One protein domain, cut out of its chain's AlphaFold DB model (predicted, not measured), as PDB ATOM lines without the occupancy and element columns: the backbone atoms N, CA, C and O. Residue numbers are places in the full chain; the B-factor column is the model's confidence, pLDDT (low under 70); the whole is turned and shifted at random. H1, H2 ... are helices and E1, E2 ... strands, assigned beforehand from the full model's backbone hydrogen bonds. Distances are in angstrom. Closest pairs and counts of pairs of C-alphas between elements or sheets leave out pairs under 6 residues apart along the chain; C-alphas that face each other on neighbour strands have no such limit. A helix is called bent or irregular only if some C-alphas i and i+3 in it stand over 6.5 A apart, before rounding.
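AT A GLANCE: This is residues 2 to 132 of the 133 residues of an uncharacterized protein of Pontixanthobacter aestiaquae (UniProt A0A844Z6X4). A strongly twisted, curled sheet of five strands has two helices, H2b and H3, packed on one face, and a helical arm leads away from this body. The arm is H2a, the other part of the bent helix H2, and H1 folds back on it at the far end, where residues 2 to 10 stand free. The printed part has 131 residues, with three named helices and five named strands in the order H1 H2 E1 E2 E3 E4 E5 H3; the class is mixed, and the antiparallel sheet runs E1 E2 E3 E4 E5. The whole is loose, with a radius of gyration of the C-alphas of 17.5 A, and elongated, spanning 54 by 28 by 25 A.

IN THESE COORDINATES: H1, residues 2 to 17, begins at C-alpha 2 (296.494, 202.258, 291.854) and is 23.4 A long. H2, residues 19 to 44, was assigned by its hydrogen bonds as one helix but is bent, with C-alphas 29 and 32 6.8 A apart; its arms are H2a, residues 19 to 29, and H2b, residues 32 to 44, 18.4 A long. The strands are E1, residues 52 to 56, E2, residues 63 to 70, E3, residues 73 to 83 and 30.3 A long, E4, residues 86 to 93, and E5, residues 107 to 110. H3, residues 116 to 128, ends at C-alpha 128 (284.140, 181.620, 332.152).

HOW THE PARTS SIT: H1 and H2a form a helical hairpin and touch, their closest C-alphas those of Ser 15 and Phe 22, 5.3 A apart; they run opposite ways at a tilt of 36 degrees, only just steep. H2a is not on the sheet. H2b is on it at a height of 8.6 A, over E3 and only just along the strands, at 30.0 degrees on the local plane. H3 is on the same face of the sheet as H2b, at a height over the sheet of 8.3 A; it lies over E4 and runs along the strands, at 26 degrees to E4 on the local plane, and H2b and H3 with the sheet E1 E2 E3 E4 E5 make two layers, helices on one face of a sheet. H2b and H3 touch, closest at the C-alphas of Leu 41 and Glu 116, 6.2 A. The strands form a meander, each the antiparallel neighbour of the one before: N 53 and O 69 are 2.9 A apart between E1 and E2, N 66 and O 78 2.8 A between E2 and E3, N 79 and O 90 2.9 A between E3 and E4, and N 87 and O 109 2.8 A between E4 and E5. In H2a, H2b and H3 every O i to N i+4 pair is within hydrogen-bond range; in H1, 11 of 12 are.

THE WHOLE: The C-alphas of Ala 2 and Ala 132, the two farthest apart, are 56.0 A apart. The printed part has no cut. The link from E4 to E5 is long, and in it residues 100 to 101 pair antiparallel with residues 130 to 131. Mean pLDDT of the printed part is 91.3; residues 2 to 3 are under 70.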
ATOM      1  N   ALA A   2     295.334 201.349 292.010       49.72
ATOM      2  CA  ALA A   2     296.494 202.258 291.854       49.72
ATOM      3  C   ALA A   2     296.978 202.935 293.160       49.72
ATOM      4  O   ALA A   2     298.118 203.377 293.251       49.72
ATOM      5  N   GLN A   3     296.108 203.026 294.171       57.16
ATOM      6  CA  GLN A   3     296.437 203.628 295.465       57.16
ATOM      7  C   GLN A   3     297.359 202.732 296.315       57.16
ATOM      8  O   GLN A   3     298.147 203.268 297.081       57.16
ATOM      9  N   ASP A   4     297.328 201.405 296.119       74.19
ATOM     10  CA  ASP A   4     298.186 200.456 296.852       74.19
ATOM     11  C   ASP A   4     299.640 200.483 296.371       74.19
ATOM     12  O   ASP A   4     300.554 200.491 297.189       74.19
ATOM     13  N   GLU A   5     299.884 200.537 295.058       82.56
ATOM     14  CA  GLU A   5     301.257 200.503 294.526       82.56
ATOM     15  C   GLU A   5     302.046 201.766 294.889       82.56
ATOM     16  O   GLU A   5     303.203 201.684 295.298       82.56
ATOM     17  N   PHE A   6     301.424 202.947 294.793       86.00
ATOM     18  CA  PHE A   6     302.085 204.188 295.198       86.00
ATOM     19  C   PHE A   6     302.337 204.228 296.710       86.00
ATOM     20  O   PHE A   6     303.412 204.650 297.135       86.00
ATOM     21  N   GLN A   7     301.386 203.739 297.514       84.62
ATOM     22  CA  GLN A   7     301.558 203.624 298.960       84.62
ATOM     23  C   GLN A   7     302.731 202.704 299.310       84.62
ATOM     24  O   GLN A   7     303.558 203.081 300.130       84.62
ATOM     25  N   GLN A   8     302.863 201.557 298.637       85.12
ATOM     26  CA  GLN A   8     303.978 200.627 298.841       85.12
ATOM     27  C   GLN A   8     305.334 201.262 298.519       85.12
ATOM     28  O   GLN A   8     306.285 201.087 299.278       85.12
ATOM     29  N   VAL A   9     305.432 202.030 297.428       90.44
ATOM     30  CA  VAL A   9     306.674 202.743 297.080       90.44
ATOM     31  C   VAL A   9     306.994 203.825 298.116       90.44
ATOM     32  O   VAL A   9     308.151 203.970 298.507       90.44
ATOM     33  N   CYS A  10     305.989 204.565 298.589       88.69
ATOM     34  CA  CYS A  10     306.157 205.564 299.646       88.69
ATOM     35  C   CYS A  10     306.575 204.933 300.980       88.69
ATOM     36  O   CYS A  10     307.485 205.446 301.628       88.69
ATOM     37  N   ASP A  11     305.957 203.818 301.365       88.19
ATOM     38  CA  ASP A  11     306.278 203.079 302.585       88.19
ATOM     39  C   ASP A  11     307.713 202.519 302.507       88.19
ATOM     40  O   ASP A  11     308.501 202.702 303.434       88.19
ATOM     41  N   GLN A  12     308.108 201.948 301.361       88.56
ATOM     42  CA  GLN A  12     309.480 201.484 301.124       88.56
ATOM     43  C   GLN A  12     310.500 202.632 301.145       88.56
ATOM     44  O   GLN A  12     311.611 202.470 301.644       88.56
ATOM     45  N   PHE A  13     310.154 203.795 300.593       91.00
ATOM     46  CA  PHE A  13     311.026 204.966 300.647       91.00
ATOM     47  C   PHE A  13     311.167 205.496 302.080       91.00
ATOM     48  O   PHE A  13     312.275 205.806 302.511       91.00
ATOM     49  N   SER A  14     310.065 205.562 302.829       88.44
ATOM     50  CA  SER A  14     310.053 206.035 304.212       88.44
ATOM     51  C   SER A  14     310.871 205.132 305.136       88.44
ATOM     52  O   SER A  14     311.640 205.657 305.938       88.44
ATOM     53  N   SER A  15     310.761 203.805 305.002       89.12
ATOM     54  CA  SER A  15     311.512 202.854 305.837       89.12
ATOM     55  C   SER A  15     313.024 202.920 305.608       89.12
ATOM     56  O   SER A  15     313.805 202.762 306.541       89.12
ATOM     57  N   VAL A  16     313.461 203.224 304.381       92.44
ATOM     58  CA  VAL A  16     314.885 203.440 304.068       92.44
ATOM     59  C   VAL A  16     315.424 204.725 304.703       92.44
ATOM     60  O   VAL A  16     316.606 204.786 305.042       92.44
ATOM     61  N   VAL A  17     314.592 205.762 304.832       93.00
ATOM     62  CA  VAL A  17     315.003 207.066 305.376       93.00
ATOM     63  C   VAL A  17     315.075 207.040 306.901       93.00
ATOM     64  O   VAL A  17     316.060 207.515 307.464       93.00
ATOM     65  N   ASP A  18     314.041 206.516 307.557       90.88
ATOM     66  CA  ASP A  18     313.933 206.449 309.016       90.88
ATOM     67  C   ASP A  18     312.946 205.335 309.395       90.88
ATOM     68  O   ASP A  18     311.729 205.526 309.376       90.88
ATOM     69  N   ASP A  19     313.484 204.156 309.701       89.94
ATOM     70  CA  ASP A  19     312.712 202.954 310.032       89.94
ATOM     71  C   ASP A  19     311.880 203.128 311.314       89.94
ATOM     72  O   ASP A  19     310.715 202.736 311.370       89.94
ATOM     73  N   GLU A  20     312.433 203.803 312.328       88.25
ATOM     74  CA  GLU A  20     311.753 204.012 313.610       88.25
ATOM     75  C   GLU A  20     310.546 204.944 313.449       88.25
ATOM     76  O   GLU A  20     309.451 204.661 313.948       88.25
ATOM     77  N   GLN A  21     310.708 206.048 312.711       86.50
ATOM     78  CA  GLN A  21     309.573 206.917 312.403       86.50
ATOM     79  C   GLN A  21     308.591 206.275 311.432       86.50
ATOM     80  O   GLN A  21     307.386 206.467 311.600       86.50
ATOM     81  N   PHE A  22     309.064 205.515 310.445       87.06
ATOM     82  CA  PHE A  22     308.186 204.791 309.535       87.06
ATOM     83  C   PHE A  22     307.256 203.840 310.297       87.06
ATOM     84  O   PHE A  22     306.040 203.933 310.130       87.06
ATOM     85  N   GLU A  23     307.794 202.999 311.183       84.38
ATOM     86  CA  GLU A  23     306.991 202.073 311.989       84.38
ATOM     87  C   GLU A  23     305.998 202.816 312.891       84.38
ATOM     88  O   GLU A  23     304.833 202.428 312.990       84.38
ATOM     89  N   ARG A  24     306.402 203.952 313.470       85.31
ATOM     90  CA  ARG A  24     305.492 204.803 314.247       85.31
ATOM     91  C   ARG A  24     304.336 205.355 313.406       85.31
ATOM     92  O   ARG A  24     303.187 205.299 313.839       85.31
ATOM     93  N   PHE A  25     304.612 205.884 312.216       85.62
ATOM     94  CA  PHE A  25     303.566 206.422 311.340       85.62
ATOM     95  C   PHE A  25     302.676 205.326 310.756       85.62
ATOM     96  O   PHE A  25     301.467 205.529 310.634       85.62
ATOM     97  N   ARG A  26     303.241 204.159 310.426       86.38
ATOM     98  CA  ARG A  26     302.481 202.978 310.006       86.38
ATOM     99  C   ARG A  26     301.531 202.532 311.111       86.38
ATOM    100  O   ARG A  26     300.352 202.315 310.845       86.38
ATOM    101  N   TRP A  27     302.016 202.462 312.351       86.00
ATOM    102  CA  TRP A  27     301.189 202.154 313.514       86.00
ATOM    103  C   TRP A  27     300.019 203.132 313.646       86.00
ATOM    104  O   TRP A  27     298.864 202.706 313.700       86.00
ATOM    105  N   ASP A  28     300.303 204.438 313.650       84.69
ATOM    106  CA  ASP A  28     299.285 205.483 313.806       84.69
ATOM    107  C   ASP A  28     298.232 205.446 312.683       84.69
ATOM    108  O   ASP A  28     297.053 205.718 312.922       84.69
ATOM    109  N   ARG A  29     298.648 205.086 311.463       86.31
ATOM    110  CA  ARG A  29     297.787 205.003 310.279       86.31
ATOM    111  C   ARG A  29     296.919 203.745 310.262       86.31
ATOM    112  O   ARG A  29     295.725 203.842 309.984       86.31
ATOM    113  N   ASP A  30     297.510 202.584 310.543       85.88
ATOM    114  CA  ASP A  30     296.910 201.289 310.210       85.88
ATOM    115  C   ASP A  30     296.465 200.491 311.446       85.88
ATOM    116  O   ASP A  30     295.423 199.833 311.412       85.88
ATOM    117  N   GLU A  31     297.222 200.535 312.546       87.69
ATOM    118  CA  GLU A  31     297.032 199.643 313.702       87.69
ATOM    119  C   GLU A  31     296.329 200.325 314.876       87.69
ATOM    120  O   GLU A  31     295.410 199.747 315.465       87.69
ATOM    121  N   ALA A  32     296.677 201.577 315.179       89.06
ATOM    122  CA  ALA A  32     296.047 202.341 316.252       89.06
ATOM    123  C   ALA A  32     294.519 202.483 316.073       89.06
ATOM    124  O   ALA A  32     293.792 202.251 317.047       89.06
ATOM    125  N   PRO A  33     293.982 202.776 314.866       92.06
ATOM    126  CA  PRO A  33     292.535 202.841 314.661       92.06
ATOM    127  C   PRO A  33     291.848 201.484 314.853       92.06
ATOM    128  O   PRO A  33     290.753 201.413 315.414       92.06
ATOM    129  N   LYS A  34     292.505 200.390 314.444       94.06
ATOM    130  CA  LYS A  34     291.998 199.023 314.625       94.06
ATOM    131  C   LYS A  34     291.933 198.655 316.103       94.06
ATOM    132  O   LYS A  34     290.905 198.173 316.573       94.06
ATOM    133  N   LEU A  35     292.992 198.944 316.860       93.75
ATOM    134  CA  LEU A  35     293.008 198.739 318.307       93.75
ATOM    135  C   LEU A  35     291.915 199.563 319.001       93.75
ATOM    136  O   LEU A  35     291.216 199.038 319.868       93.75
ATOM    137  N   ALA A  36     291.726 200.822 318.599       94.06
ATOM    138  CA  ALA A  36     290.658 201.665 319.130       94.06
ATOM    139  C   ALA A  36     289.270 201.046 318.891       94.06
ATOM    140  O   ALA A  36     288.463 201.000 319.820       94.06
ATOM    141  N   ARG A  37     289.021 200.492 317.697       95.19
ATOM    142  CA  ARG A  37     287.757 199.809 317.390       95.19
ATOM    143  C   ARG A  37     287.560 198.531 318.209       95.19
ATOM    144  O   ARG A  37     286.463 198.305 318.707       95.19
ATOM    145  N   LEU A  38     288.603 197.720 318.413       95.50
ATOM    146  CA  LEU A  38     288.514 196.539 319.291       95.50
ATOM    147  C   LEU A  38     288.115 196.926 320.717       95.50
ATOM    148  O   LEU A  38     287.274 196.282 321.339       95.50
ATOM    149  N   VAL A  39     288.725 197.989 321.238       94.88
ATOM    150  CA  VAL A  39     288.444 198.512 322.579       94.88
ATOM    151  C   VAL A  39     287.008 199.012 322.688       94.88
ATOM    152  O   VAL A  39     286.364 198.790 323.712       94.88
ATOM    153  N   GLU A  40     286.512 199.686 321.655       95.94
ATOM    154  CA  GLU A  40     285.132 200.155 321.582       95.94
ATOM    155  C   GLU A  40     284.147 198.983 321.658       95.94
ATOM    156  O   GLU A  40     283.326 198.959 322.569       95.94
ATOM    157  N   LEU A  41     284.321 197.948 320.827       96.56
ATOM    158  CA  LEU A  41     283.478 196.743 320.853       96.56
ATOM    159  C   LEU A  41     283.499 196.032 322.219       96.56
ATOM    160  O   LEU A  41     282.481 195.529 322.709       96.56
ATOM    161  N   VAL A  42     284.668 195.989 322.871       95.69
ATOM    162  CA  VAL A  42     284.781 195.446 324.233       95.69
ATOM    163  C   VAL A  42     283.975 196.289 325.215       95.69
ATOM    164  O   VAL A  42     283.267 195.717 326.036       95.69
ATOM    165  N   LYS A  43     284.041 197.623 325.146       94.88
ATOM    166  CA  LYS A  43     283.263 198.512 326.026       94.88
ATOM    167  C   LYS A  43     281.758 198.383 325.778       94.88
ATOM    168  O   LYS A  43     281.013 198.246 326.748       94.88
ATOM    169  N   GLU A  44     281.335 198.343 324.517       95.25
ATOM    170  CA  GLU A  44     279.941 198.132 324.097       95.25
ATOM    171  C   GLU A  44     279.365 196.828 324.685       95.25
ATOM    172  O   GLU A  44     278.231 196.798 325.157       95.25
ATOM    173  N   SER A  45     280.173 195.765 324.801       94.75
ATOM    174  CA  SER A  45     279.746 194.476 325.385       94.75
ATOM    175  C   SER A  45     279.320 194.548 326.864       94.75
ATOM    176  O   SER A  45     278.608 193.662 327.363       94.75
ATOM    177  N   PHE A  46     279.750 195.590 327.582       92.62
ATOM    178  CA  PHE A  46     279.371 195.859 328.973       92.62
ATOM    179  C   PHE A  46     278.399 197.034 329.112       92.62
ATOM    180  O   PHE A  46     277.928 197.305 330.221       92.62
ATOM    181  N   GLU A  47     278.056 197.717 328.022       90.19
ATOM    182  CA  GLU A  47     277.108 198.821 328.064       90.19
ATOM    183  C   GLU A  47     275.730 198.332 328.545       90.19
ATOM    184  O   GLU A  47     275.271 197.230 328.244       90.19
ATOM    185  N   GLY A  48     275.081 199.122 329.403       88.75
ATOM    186  CA  GLY A  48     273.806 198.753 330.027       88.75
ATOM    187  C   GLY A  48     273.897 197.748 331.189       88.75
ATOM    188  O   GLY A  48     272.922 197.615 331.936       88.75
ATOM    189  N   ARG A  49     275.048 197.101 331.429       92.06
ATOM    190  CA  ARG A  49     275.260 196.188 332.570       92.06
ATOM    191  C   ARG A  49     275.716 196.947 333.818       92.06
ATOM    192  O   ARG A  49     276.900 197.159 334.045       92.06
ATOM    193  N   ARG A  50     274.760 197.362 334.655       89.44
ATOM    194  CA  ARG A  50     275.013 198.207 335.848       89.44
ATOM    195  C   ARG A  50     275.845 197.542 336.948       89.44
ATOM    196  O   ARG A  50     276.323 198.215 337.855       89.44
ATOM    197  N   ASP A  51     275.943 196.225 336.917       92.19
ATOM    198  CA  ASP A  51     276.703 195.399 337.845       92.19
ATOM    199  C   ASP A  51     278.189 195.279 337.477       92.19
ATOM    200  O   ASP A  51     278.980 194.874 338.335       92.19
ATOM    201  N   PHE A  52     278.561 195.686 336.258       94.50
ATOM    202  CA  PHE A  52     279.922 195.656 335.735       94.50
ATOM    203  C   PHE A  52     280.502 197.065 335.575       94.50
ATOM    204  O   PHE A  52     279.816 198.015 335.212       94.50
ATOM    205  N   GLU A  53     281.806 197.181 335.804       94.06
ATOM    206  CA  GLU A  53     282.603 198.374 335.513       94.06
ATOM    207  C   GLU A  53     283.921 197.932 334.863       94.06
ATOM    208  O   GLU A  53     284.543 196.964 335.310       94.06
ATOM    209  N   LEU A  54     284.352 198.648 333.824       94.25
ATOM    210  CA  LEU A  54     285.671 198.493 333.214       94.25
ATOM    211  C   LEU A  54     286.564 199.657 333.643       94.25
ATOM    212  O   LEU A  54     286.256 200.813 333.359       94.25
ATOM    213  N   ALA A  55     287.688 199.353 334.289       93.19
ATOM    214  CA  ALA A  55     288.704 200.341 334.645       93.19
ATOM    215  C   ALA A  55     289.964 200.122 333.803       93.19
ATOM    216  O   ALA A  55     290.551 199.045 333.863       93.19
ATOM    217  N   GLU A  56     290.377 201.118 333.014       93.94
ATOM    218  CA  GLU A  56     291.621 201.031 332.238       93.94
ATOM    219  C   GLU A  56     292.831 201.070 333.174       93.94
ATOM    220  O   GLU A  56     293.033 202.046 333.895       93.94
ATOM    221  N   GLU A  57     293.630 200.005 333.173       90.62
ATOM    222  CA  GLU A  57     294.791 199.863 334.050       90.62
ATOM    223  C   GLU A  57     295.884 199.046 333.349       90.62
ATOM    224  O   GLU A  57     295.654 197.902 332.962       90.62
ATOM    225  N   GLY A  58     297.087 199.616 333.217       80.69
ATOM    226  CA  GLY A  58     298.230 198.947 332.575       80.69
ATOM    227  C   GLY A  58     298.257 199.048 331.044       80.69
ATOM    228  O   GLY A  58     298.949 198.273 330.396       80.69
ATOM    229  N   ALA A  59     297.502 199.984 330.465       83.69
ATOM    230  CA  ALA A  59     297.502 200.247 329.031       83.69
ATOM    231  C   ALA A  59     298.803 200.922 328.549       83.69
ATOM    232  O   ALA A  59     299.328 201.831 329.194       83.69
ATOM    233  N   THR A  60     299.265 200.523 327.368       85.19
ATOM    234  CA  THR A  60     300.343 201.144 326.587       85.19
ATOM    235  C   THR A  60     299.768 201.683 325.264       85.19
ATOM    236  O   THR A  60     298.545 201.824 325.105       85.19
ATOM    237  N   SER A  61     300.630 202.075 324.322       79.00
ATOM    238  CA  SER A  61     300.224 202.485 322.969       79.00
ATOM    239  C   SER A  61     299.797 201.300 322.099       79.00
ATOM    240  O   SER A  61     298.869 201.442 321.311       79.00
ATOM    241  N   ASP A  62     300.436 200.146 322.281       81.00
ATOM    242  CA  ASP A  62     300.278 198.904 321.514       81.00
ATOM    243  C   ASP A  62     299.265 197.915 322.116       81.00
ATOM    244  O   ASP A  62     298.829 196.957 321.474       81.00
ATOM    245  N   PHE A  63     298.851 198.161 323.355       88.94
ATOM    246  CA  PHE A  63     298.030 197.243 324.123       88.94
ATOM    247  C   PHE A  63     297.142 198.006 325.102       88.94
ATOM    248  O   PHE A  63     297.567 198.963 325.749       88.94
ATOM    249  N   LYS A  64     295.894 197.564 325.255       94.44
ATOM    250  CA  LYS A  64     294.963 198.090 326.257       94.44
ATOM    251  C   LYS A  64     294.599 197.006 327.250       94.44
ATOM    252  O   LYS A  64     294.385 195.859 326.876       94.44
ATOM    253  N   GLN A  65     294.476 197.381 328.514       94.88
ATOM    254  CA  GLN A  65     294.060 196.466 329.564       94.88
ATOM    255  C   GLN A  65     293.015 197.115 330.452       94.88
ATOM    256  O   GLN A  65     293.145 198.267 330.865       94.88
ATOM    257  N   TYR A  66     291.978 196.338 330.740       95.38
ATOM    258  CA  TYR A  66     290.839 196.747 331.537       95.38
ATOM    259  C   TYR A  66     290.633 195.769 332.682       95.38
ATOM    260  O   TYR A  66     290.439 194.575 332.467       95.38
ATOM    261  N   VAL A  67     290.631 196.272 333.910       95.12
ATOM    262  CA  VAL A  67     290.174 195.515 335.071       95.12
ATOM    263  C   VAL A  67     288.653 195.491 335.057       95.12
ATOM    264  O   VAL A  67     288.007 196.535 335.151       95.12
ATOM    265  N   ILE A  68     288.089 194.289 334.983       94.88
ATOM    266  CA  ILE A  68     286.666 194.056 335.192       94.88
ATOM    267  C   ILE A  68     286.405 194.113 336.695       94.88
ATOM    268  O   ILE A  68     287.025 193.399 337.493       94.88
ATOM    269  N   LYS A  69     285.461 194.962 337.092       94.50
ATOM    270  CA  LYS A  69     284.910 194.984 338.442       94.50
ATOM    271  C   LYS A  69     283.459 194.541 338.402       94.50
ATOM    272  O   LYS A  69     282.695 194.985 337.551       94.50
ATOM    273  N   VAL A  70     283.080 193.699 339.357       94.50
ATOM    274  CA  VAL A  70     281.694 193.263 339.564       94.50
ATOM    275  C   VAL A  70     281.291 193.645 340.978       94.50
ATOM    276  O   VAL A  70     281.972 193.279 341.937       94.50
ATOM    277  N   HIS A  71     280.224 194.431 341.128       92.94
ATOM    278  CA  HIS A  71     279.799 194.976 342.429       92.94
ATOM    279  C   HIS A  71     280.940 195.682 343.194       92.94
ATOM    280  O   HIS A  71     281.156 195.436 344.381       92.94
ATOM    281  N   SER A  72     281.711 196.530 342.502       88.50
ATOM    282  CA  SER A  72     282.913 197.214 343.030       88.50
ATOM    283  C   SER A  72     284.080 196.299 343.446       88.50
ATOM    284  O   SER A  72     285.098 196.791 343.933       88.50
ATOM    285  N   LYS A  73     283.989 194.978 343.244       92.12
ATOM    286  CA  LYS A  73     285.089 194.040 343.504       92.12
ATOM    287  C   LYS A  73     285.912 193.841 342.244       92.12
ATOM    288  O   LYS A  73     285.361 193.512 341.199       92.12
ATOM    289  N   ARG A  74     287.230 193.989 342.360       93.62
ATOM    290  CA  ARG A  74     288.184 193.662 341.292       93.62
ATOM    291  C   ARG A  74     288.167 192.152 341.075       93.62
ATOM    292  O   ARG A  74     288.335 191.412 342.044       93.62
ATOM    293  N   THR A  75     287.947 191.710 339.841       93.75
ATOM    294  CA  THR A  75     287.910 190.281 339.511       93.75
ATOM    295  C   THR A  75     289.125 189.903 338.676       93.75
ATOM    296  O   THR A  75     290.069 189.319 339.206       93.75
ATOM    297  N   VAL A  76     289.142 190.284 337.403       94.62
ATOM    298  CA  VAL A  76     290.186 189.931 336.436       94.62
ATOM    299  C   VAL A  76     290.476 191.086 335.489       94.62
ATOM    300  O   VAL A  76     289.656 191.987 335.331       94.62
ATOM    301  N   ALA A  77     291.647 191.058 334.865       94.75
ATOM    302  CA  ALA A  77     292.005 191.951 333.782       94.75
ATOM    303  C   ALA A  77     291.655 191.283 332.455       94.75
ATOM    304  O   ALA A  77     291.892 190.089 332.284       94.75
ATOM    305  N   VAL A  78     291.126 192.060 331.518       95.50
ATOM    306  CA  VAL A  78     291.031 191.703 330.107       95.50
ATOM    307  C   VAL A  78     291.987 192.588 329.334       95.50
ATOM    308  O   VAL A  78     291.937 193.813 329.433       95.50
ATOM    309  N   SER A  79     292.857 191.951 328.568       95.62
ATOM    310  CA  SER A  79     293.756 192.620 327.646       95.62
ATOM    311  C   SER A  79     293.214 192.592 326.227       95.62
ATOM    312  O   SER A  79     292.717 191.557 325.788       95.62
ATOM    313  N   VAL A  80     293.406 193.681 325.494       96.31
ATOM    314  CA  VAL A  80     293.059 193.847 324.083       96.31
ATOM    315  C   VAL A  80     294.307 194.332 323.356       96.31
ATOM    316  O   VAL A  80     294.869 195.370 323.711       96.31
ATOM    317  N   LYS A  81     294.749 193.590 322.343       95.00
ATOM    318  CA  LYS A  81     295.878 193.988 321.497       95.00
ATOM    319  C   LYS A  81     295.653 193.599 320.046       95.00
ATOM    320  O   LYS A  81     294.895 192.668 319.754       95.00
ATOM    321  N   LEU A  82     296.358 194.298 319.170       93.44
ATOM    322  CA  LEU A  82     296.554 193.892 317.789       93.44
ATOM    323  C   LEU A  82     297.965 193.310 317.678       93.44
ATOM    324  O   LEU A  82     298.916 193.903 318.176       93.44
ATOM    325  N   GLN A  83     298.096 192.126 317.094       90.44
ATOM    326  CA  GLN A  83     299.395 191.495 316.886       90.44
ATOM    327  C   GLN A  83     299.385 190.763 315.549       90.44
ATOM    328  O   GLN A  83     298.532 189.905 315.332       90.44
ATOM    329  N   ASP A  84     300.319 191.097 314.657       87.56
ATOM    330  CA  ASP A  84     300.470 190.458 313.342       87.56
ATOM    331  C   ASP A  84     299.159 190.445 312.524       87.56
ATOM    332  O   ASP A  84     298.790 189.439 311.916       87.56
ATOM    333  N   GLY A  85     298.398 191.548 312.567       88.75
ATOM    334  CA  GLY A  85     297.092 191.674 311.900       88.75
ATOM    335  C   GLY A  85     295.934 190.941 312.592       88.75
ATOM    336  O   GLY A  85     294.808 190.946 312.090       88.75
ATOM    337  N   LYS A  86     296.180 190.337 313.756       94.56
ATOM    338  CA  LYS A  86     295.190 189.582 314.525       94.56
ATOM    339  C   LYS A  86     294.732 190.351 315.747       94.56
ATOM    340  O   LYS A  86     295.535 190.947 316.465       94.56
ATOM    341  N   ALA A  87     293.437 190.282 316.018       96.31
ATOM    342  CA  ALA A  87     292.886 190.705 317.290       96.31
ATOM    343  C   ALA A  87     293.157 189.624 318.337       96.31
ATOM    344  O   ALA A  87     292.842 188.449 318.132       96.31
ATOM    345  N   VAL A  88     293.728 190.022 319.471       97.12
ATOM    346  CA  VAL A  88     294.038 189.118 320.578       97.12
ATOM    347  C   VAL A  88     293.400 189.658 321.851       97.12
ATOM    348  O   VAL A  88     293.771 190.728 322.338       97.12
ATOM    349  N   LEU A  89     292.456 188.896 322.405       97.25
ATOM    350  CA  LEU A  89     291.864 189.161 323.714       97.25
ATOM    351  C   LEU A  89     292.421 188.160 324.724       97.25
ATOM    352  O   LEU A  89     292.353 186.950 324.525       97.25
ATOM    353  N   GLY A  90     292.969 188.659 325.824       96.06
ATOM    354  CA  GLY A  90     293.550 187.844 326.891       96.06
ATOM    355  C   GLY A  90     292.906 188.144 328.234       96.06
ATOM    356  O   GLY A  90     292.201 189.141 328.382       96.06
ATOM    357  N   CYS A  91     293.151 187.280 329.217       94.50
ATOM    358  CA  CYS A  91     292.780 187.551 330.597       94.50
ATOM    359  C   CYS A  91     293.945 187.302 331.549       94.50
ATOM    360  O   CYS A  91     294.721 186.361 331.372       94.50
ATOM    361  N   ASP A  92     294.040 188.141 332.575       93.81
ATOM    362  CA  ASP A  92     295.042 188.005 333.623       93.81
ATOM    363  C   ASP A  92     294.447 188.237 335.018       93.81
ATOM    364  O   ASP A  92     293.367 188.810 335.200       93.81
ATOM    365  N   THR A  93     295.153 187.737 336.023       92.50
ATOM    366  CA  THR A  93     294.899 188.025 337.430       92.50
ATOM    367  C   THR A  93     295.248 189.475 337.736       92.50
ATOM    368  O   THR A  93     296.179 190.035 337.165       92.50
ATOM    369  N   VAL A  94     294.518 190.073 338.671       90.88
ATOM    370  CA  VAL A  94     294.711 191.469 339.075       90.88
ATOM    371  C   VAL A  94     295.281 191.509 340.479       90.88
ATOM    372  O   VAL A  94     294.808 190.789 341.360       90.88
ATOM    373  N   ASP A  95     296.239 192.401 340.716       83.62
ATOM    374  CA  ASP A  95     296.753 192.637 342.059       83.62
ATOM    375  C   ASP A  95     295.619 192.969 343.035       83.62
ATOM    376  O   ASP A  95     294.739 193.797 342.763       83.62
ATOM    377  N   ARG A  96     295.659 192.316 344.202       84.44
ATOM    378  CA  ARG A  96     294.641 192.417 345.264       84.44
ATOM    379  C   ARG A  96     293.254 191.888 344.864       84.44
ATOM    380  O   ARG A  96     292.277 192.186 345.549       84.44
ATOM    381  N   SER A  97     293.154 191.102 343.793       89.62
ATOM    382  CA  SER A  97     291.979 190.272 343.517       89.62
ATOM    383  C   SER A  97     292.073 188.944 344.269       89.62
ATOM    384  O   SER A  97     293.141 188.344 344.353       89.62
ATOM    385  N   ALA A  98     290.945 188.476 344.805       90.38
ATOM    386  CA  ALA A  98     290.833 187.141 345.396       90.38
ATOM    387  C   ALA A  98     290.525 186.054 344.348       90.38
ATOM    388  O   ALA A  98     290.515 184.871 344.666       90.38
ATOM    389  N   TYR A  99     290.237 186.448 343.107       93.88
ATOM    390  CA  TYR A  99     289.830 185.538 342.041       93.88
ATOM    391  C   TYR A  99     291.044 184.985 341.294       93.88
ATOM    392  O   TYR A  99     292.046 185.676 341.102       93.88
ATOM    393  N   THR A 100     290.931 183.743 340.827       93.44
ATOM    394  CA  THR A 100     291.979 183.069 340.042       93.44
ATOM    395  C   THR A 100     291.477 182.705 338.647       93.44
ATOM    396  O   THR A 100     290.280 182.771 338.363       93.44
ATOM    397  N   LEU A 101     292.396 182.335 337.753       93.88
ATOM    398  CA  LEU A 101     292.087 181.937 336.381       93.88
ATOM    399  C   LEU A 101     292.440 180.469 336.152       93.88
ATOM    400  O   LEU A 101     293.542 180.028 336.468       93.88
ATOM    401  N   ALA A 102     291.512 179.725 335.549       92.75
ATOM    402  CA  ALA A 102     291.743 178.349 335.115       92.75
ATOM    403  C   ALA A 102     292.756 178.250 333.961       92.75
ATOM    404  O   ALA A 102     293.467 177.257 333.846       92.75
ATOM    405  N   SER A 103     292.776 179.258 333.085       92.19
ATOM    406  CA  SER A 103     293.673 179.373 331.935       92.19
ATOM    407  C   SER A 103     293.843 180.849 331.578       92.19
ATOM    408  O   SER A 103     292.894 181.627 331.712       92.19
ATOM    409  N   LYS A 104     295.041 181.212 331.111       91.75
ATOM    410  CA  LYS A 104     295.389 182.550 330.604       91.75
ATOM    411  C   LYS A 104     295.544 182.580 329.075       91.75
ATOM    412  O   LYS A 104     296.046 183.553 328.525       91.75
ATOM    413  N   GLU A 105     295.150 181.513 328.376       94.44
ATOM    414  CA  GLU A 105     295.311 181.424 326.920       94.44
ATOM    415  C   GLU A 105     294.458 182.469 326.194       94.44
ATOM    416  O   GLU A 105     293.243 182.501 326.386       94.44
ATOM    417  N   PRO A 106     295.026 183.320 325.340       96.38
ATOM    418  CA  PRO A 106     294.228 184.317 324.650       96.38
ATOM    419  C   PRO A 106     293.255 183.685 323.645       96.38
ATOM    420  O   PRO A 106     293.454 182.574 323.157       96.38
ATOM    421  N   VAL A 107     292.204 184.430 323.317       97.12
ATOM    422  CA  VAL A 107     291.343 184.185 322.157       97.12
ATOM    423  C   VAL A 107     291.848 185.071 321.023       97.12
ATOM    424  O   VAL A 107     292.147 186.249 321.232       97.12
ATOM    425  N   THR A 108     291.994 184.506 319.829       97.69
ATOM    426  CA  THR A 108     292.609 185.194 318.689       97.69
ATOM    427  C   THR A 108     291.828 184.941 317.411       97.69
ATOM    428  O   THR A 108     291.356 183.829 317.188       97.69
ATOM    429  N   THR A 109     291.715 185.969 316.575       97.25
ATOM    430  CA  THR A 109     291.193 185.879 315.207       97.25
ATOM    431  C   THR A 109     291.853 186.942 314.330       97.25
ATOM    432  O   THR A 109     292.431 187.898 314.850       97.25
ATOM    433  N   ASP A 110     291.778 186.791 313.012       96.12
ATOM    434  CA  ASP A 110     292.195 187.851 312.086       96.12
ATOM    435  C   ASP A 110     291.283 189.070 312.261       96.12
ATOM    436  O   ASP A 110     290.069 188.909 312.394       96.12
ATOM    437  N   TYR A 111     291.844 190.284 312.271       93.44
ATOM    438  CA  TYR A 111     291.075 191.501 312.568       93.44
ATOM    439  C   TYR A 111     289.840 191.667 311.670       93.44
ATOM    440  O   TYR A 111     288.787 192.082 312.144       93.44
ATOM    441  N   ASP A 112     289.943 191.277 310.401       94.00
ATOM    442  CA  ASP A 112     288.848 191.391 309.429       94.00
ATOM    443  C   ASP A 112     287.646 190.485 309.754       94.00
ATOM    444  O   ASP A 112     286.550 190.705 309.246       94.00
ATOM    445  N   ASN A 113     287.835 189.490 310.626       95.25
ATOM    446  CA  ASN A 113     286.786 188.600 311.120       95.25
ATOM    447  C   ASN A 113     286.220 189.044 312.479       95.25
ATOM    448  O   ASN A 113     285.458 188.298 313.094       95.25
ATOM    449  N   VAL A 114     286.629 190.206 312.998       96.62
ATOM    450  CA  VAL A 114     286.128 190.715 314.276       96.62
ATOM    451  C   VAL A 114     284.805 191.437 314.078       96.62
ATOM    452  O   VAL A 114     284.724 192.457 313.396       96.62
ATOM    453  N   ASP A 115     283.787 190.948 314.773       95.81
ATOM    454  CA  ASP A 115     282.495 191.599 314.938       95.81
ATOM    455  C   ASP A 115     282.049 191.580 316.415       95.81
ATOM    456  O   ASP A 115     282.743 191.069 317.303       95.81
ATOM    457  N   GLU A 116     280.885 192.172 316.691       95.81
ATOM    458  CA  GLU A 116     280.282 192.210 318.033       95.81
ATOM    459  C   GLU A 116     280.076 190.802 318.614       95.81
ATOM    460  O   GLU A 116     280.297 190.572 319.807       95.81
ATOM    461  N   GLN A 117     279.691 189.841 317.768       96.38
ATOM    462  CA  GLN A 117     279.418 188.470 318.183       96.38
ATOM    463  C   GLN A 117     280.703 187.761 318.617       96.38
ATOM    464  O   GLN A 117     280.738 187.135 319.679       96.38
ATOM    465  N   TRP A 118     281.782 187.903 317.846       97.38
ATOM    466  CA  TRP A 118     283.083 187.352 318.187       97.38
ATOM    467  C   TRP A 118     283.620 187.943 319.493       97.38
ATOM    468  O   TRP A 118     284.115 187.197 320.338       97.38
ATOM    469  N   ILE A 119     283.478 189.258 319.707       97.50
ATOM    470  CA  ILE A 119     283.895 189.904 320.961       97.50
ATOM    471  C   ILE A 119     283.100 189.344 322.143       97.50
ATOM    472  O   ILE A 119     283.692 188.989 323.167       97.50
ATOM    473  N   ALA A 120     281.782 189.199 322.003       96.12
ATOM    474  CA  ALA A 120     280.940 188.621 323.044       96.12
ATOM    475  C   ALA A 120     281.346 187.174 323.377       96.12
ATOM    476  O   ALA A 120     281.462 186.818 324.555       96.12
ATOM    477  N   ASP A 121     281.617 186.345 322.366       97.38
ATOM    478  CA  ASP A 121     282.041 184.952 322.545       97.38
ATOM    479  C   ASP A 121     283.456 184.837 323.136       97.38
ATOM    480  O   ASP A 121     283.707 183.994 324.011       97.38
ATOM    481  N   ALA A 122     284.371 185.720 322.734       97.44
ATOM    482  CA  ALA A 122     285.704 185.820 323.310       97.44
ATOM    483  C   ALA A 122     285.628 186.209 324.794       97.44
ATOM    484  O   ALA A 122     286.179 185.507 325.643       97.44
ATOM    485  N   LEU A 123     284.879 187.264 325.136       96.56
ATOM    486  CA  LEU A 123     284.678 187.702 326.522       96.56
ATOM    487  C   LEU A 123     284.004 186.620 327.368       96.56
ATOM    488  O   LEU A 123     284.458 186.342 328.478       96.56
ATOM    489  N   LYS A 124     282.975 185.950 326.839       95.94
ATOM    490  CA  LYS A 124     282.331 184.803 327.493       95.94
ATOM    491  C   LYS A 124     283.347 183.710 327.810       95.94
ATOM    492  O   LYS A 124     283.374 183.206 328.933       95.94
ATOM    493  N   THR A 125     284.207 183.372 326.853       96.62
ATOM    494  CA  THR A 125     285.268 182.373 327.032       96.62
ATOM    495  C   THR A 125     286.254 182.801 328.116       96.62
ATOM    496  O   THR A 125     286.515 182.027 329.037       96.62
ATOM    497  N   LEU A 126     286.760 184.035 328.066       96.00
ATOM    498  CA  LEU A 126     287.725 184.553 329.038       96.00
ATOM    499  C   LEU A 126     287.146 184.618 330.458       96.00
ATOM    500  O   LEU A 126     287.778 184.142 331.401       96.00
ATOM    501  N   ILE A 127     285.931 185.149 330.612       94.12
ATOM    502  CA  ILE A 127     285.264 185.316 331.911       94.12
ATOM    503  C   ILE A 127     284.847 183.961 332.499       94.12
ATOM    504  O   ILE A 127     284.924 183.773 333.711       94.12
ATOM    505  N   SER A 128     284.482 182.973 331.671       95.00
ATOM    506  CA  SER A 128     284.140 181.620 332.152       95.00
ATOM    507  C   SER A 128     285.289 180.912 332.883       95.00
ATOM    508  O   SER A 128     285.065 179.958 333.625       95.00
ATOM    509  N   ARG A 129     286.528 181.382 332.697       94.94
ATOM    510  CA  ARG A 129     287.726 180.820 333.332       94.94
ATOM    511  C   ARG A 129     287.975 181.374 334.729       94.94
ATOM    512  O   ARG A 129     288.853 180.853 335.419       94.94
ATOM    513  N   VAL A 130     287.243 182.411 335.136       94.19
ATOM    514  CA  VAL A 130     287.350 183.008 336.466       94.19
ATOM    515  C   VAL A 130     286.819 182.029 337.502       94.19
ATOM    516  O   VAL A 130     285.701 181.527 337.397       94.19
ATOM    517  N   ARG A 131     287.624 181.768 338.527       92.75
ATOM    518  CA  ARG A 131     287.250 180.934 339.666       92.75
ATOM    519  C   ARG A 131     287.096 181.798 340.902       92.75
ATOM    520  O   ARG A 131     287.897 182.706 341.141       92.75
ATOM    521  N   ALA A 132     286.045 181.506 341.662       84.44
ATOM    522  CA  ALA A 132     285.861 182.074 342.986       84.44
ATOM    523  C   ALA A 132     287.050 181.696 343.897       84.44
ATOM    524  O   ALA A 132     287.677 180.661 343.646       84.44
TER     525      ALA A 132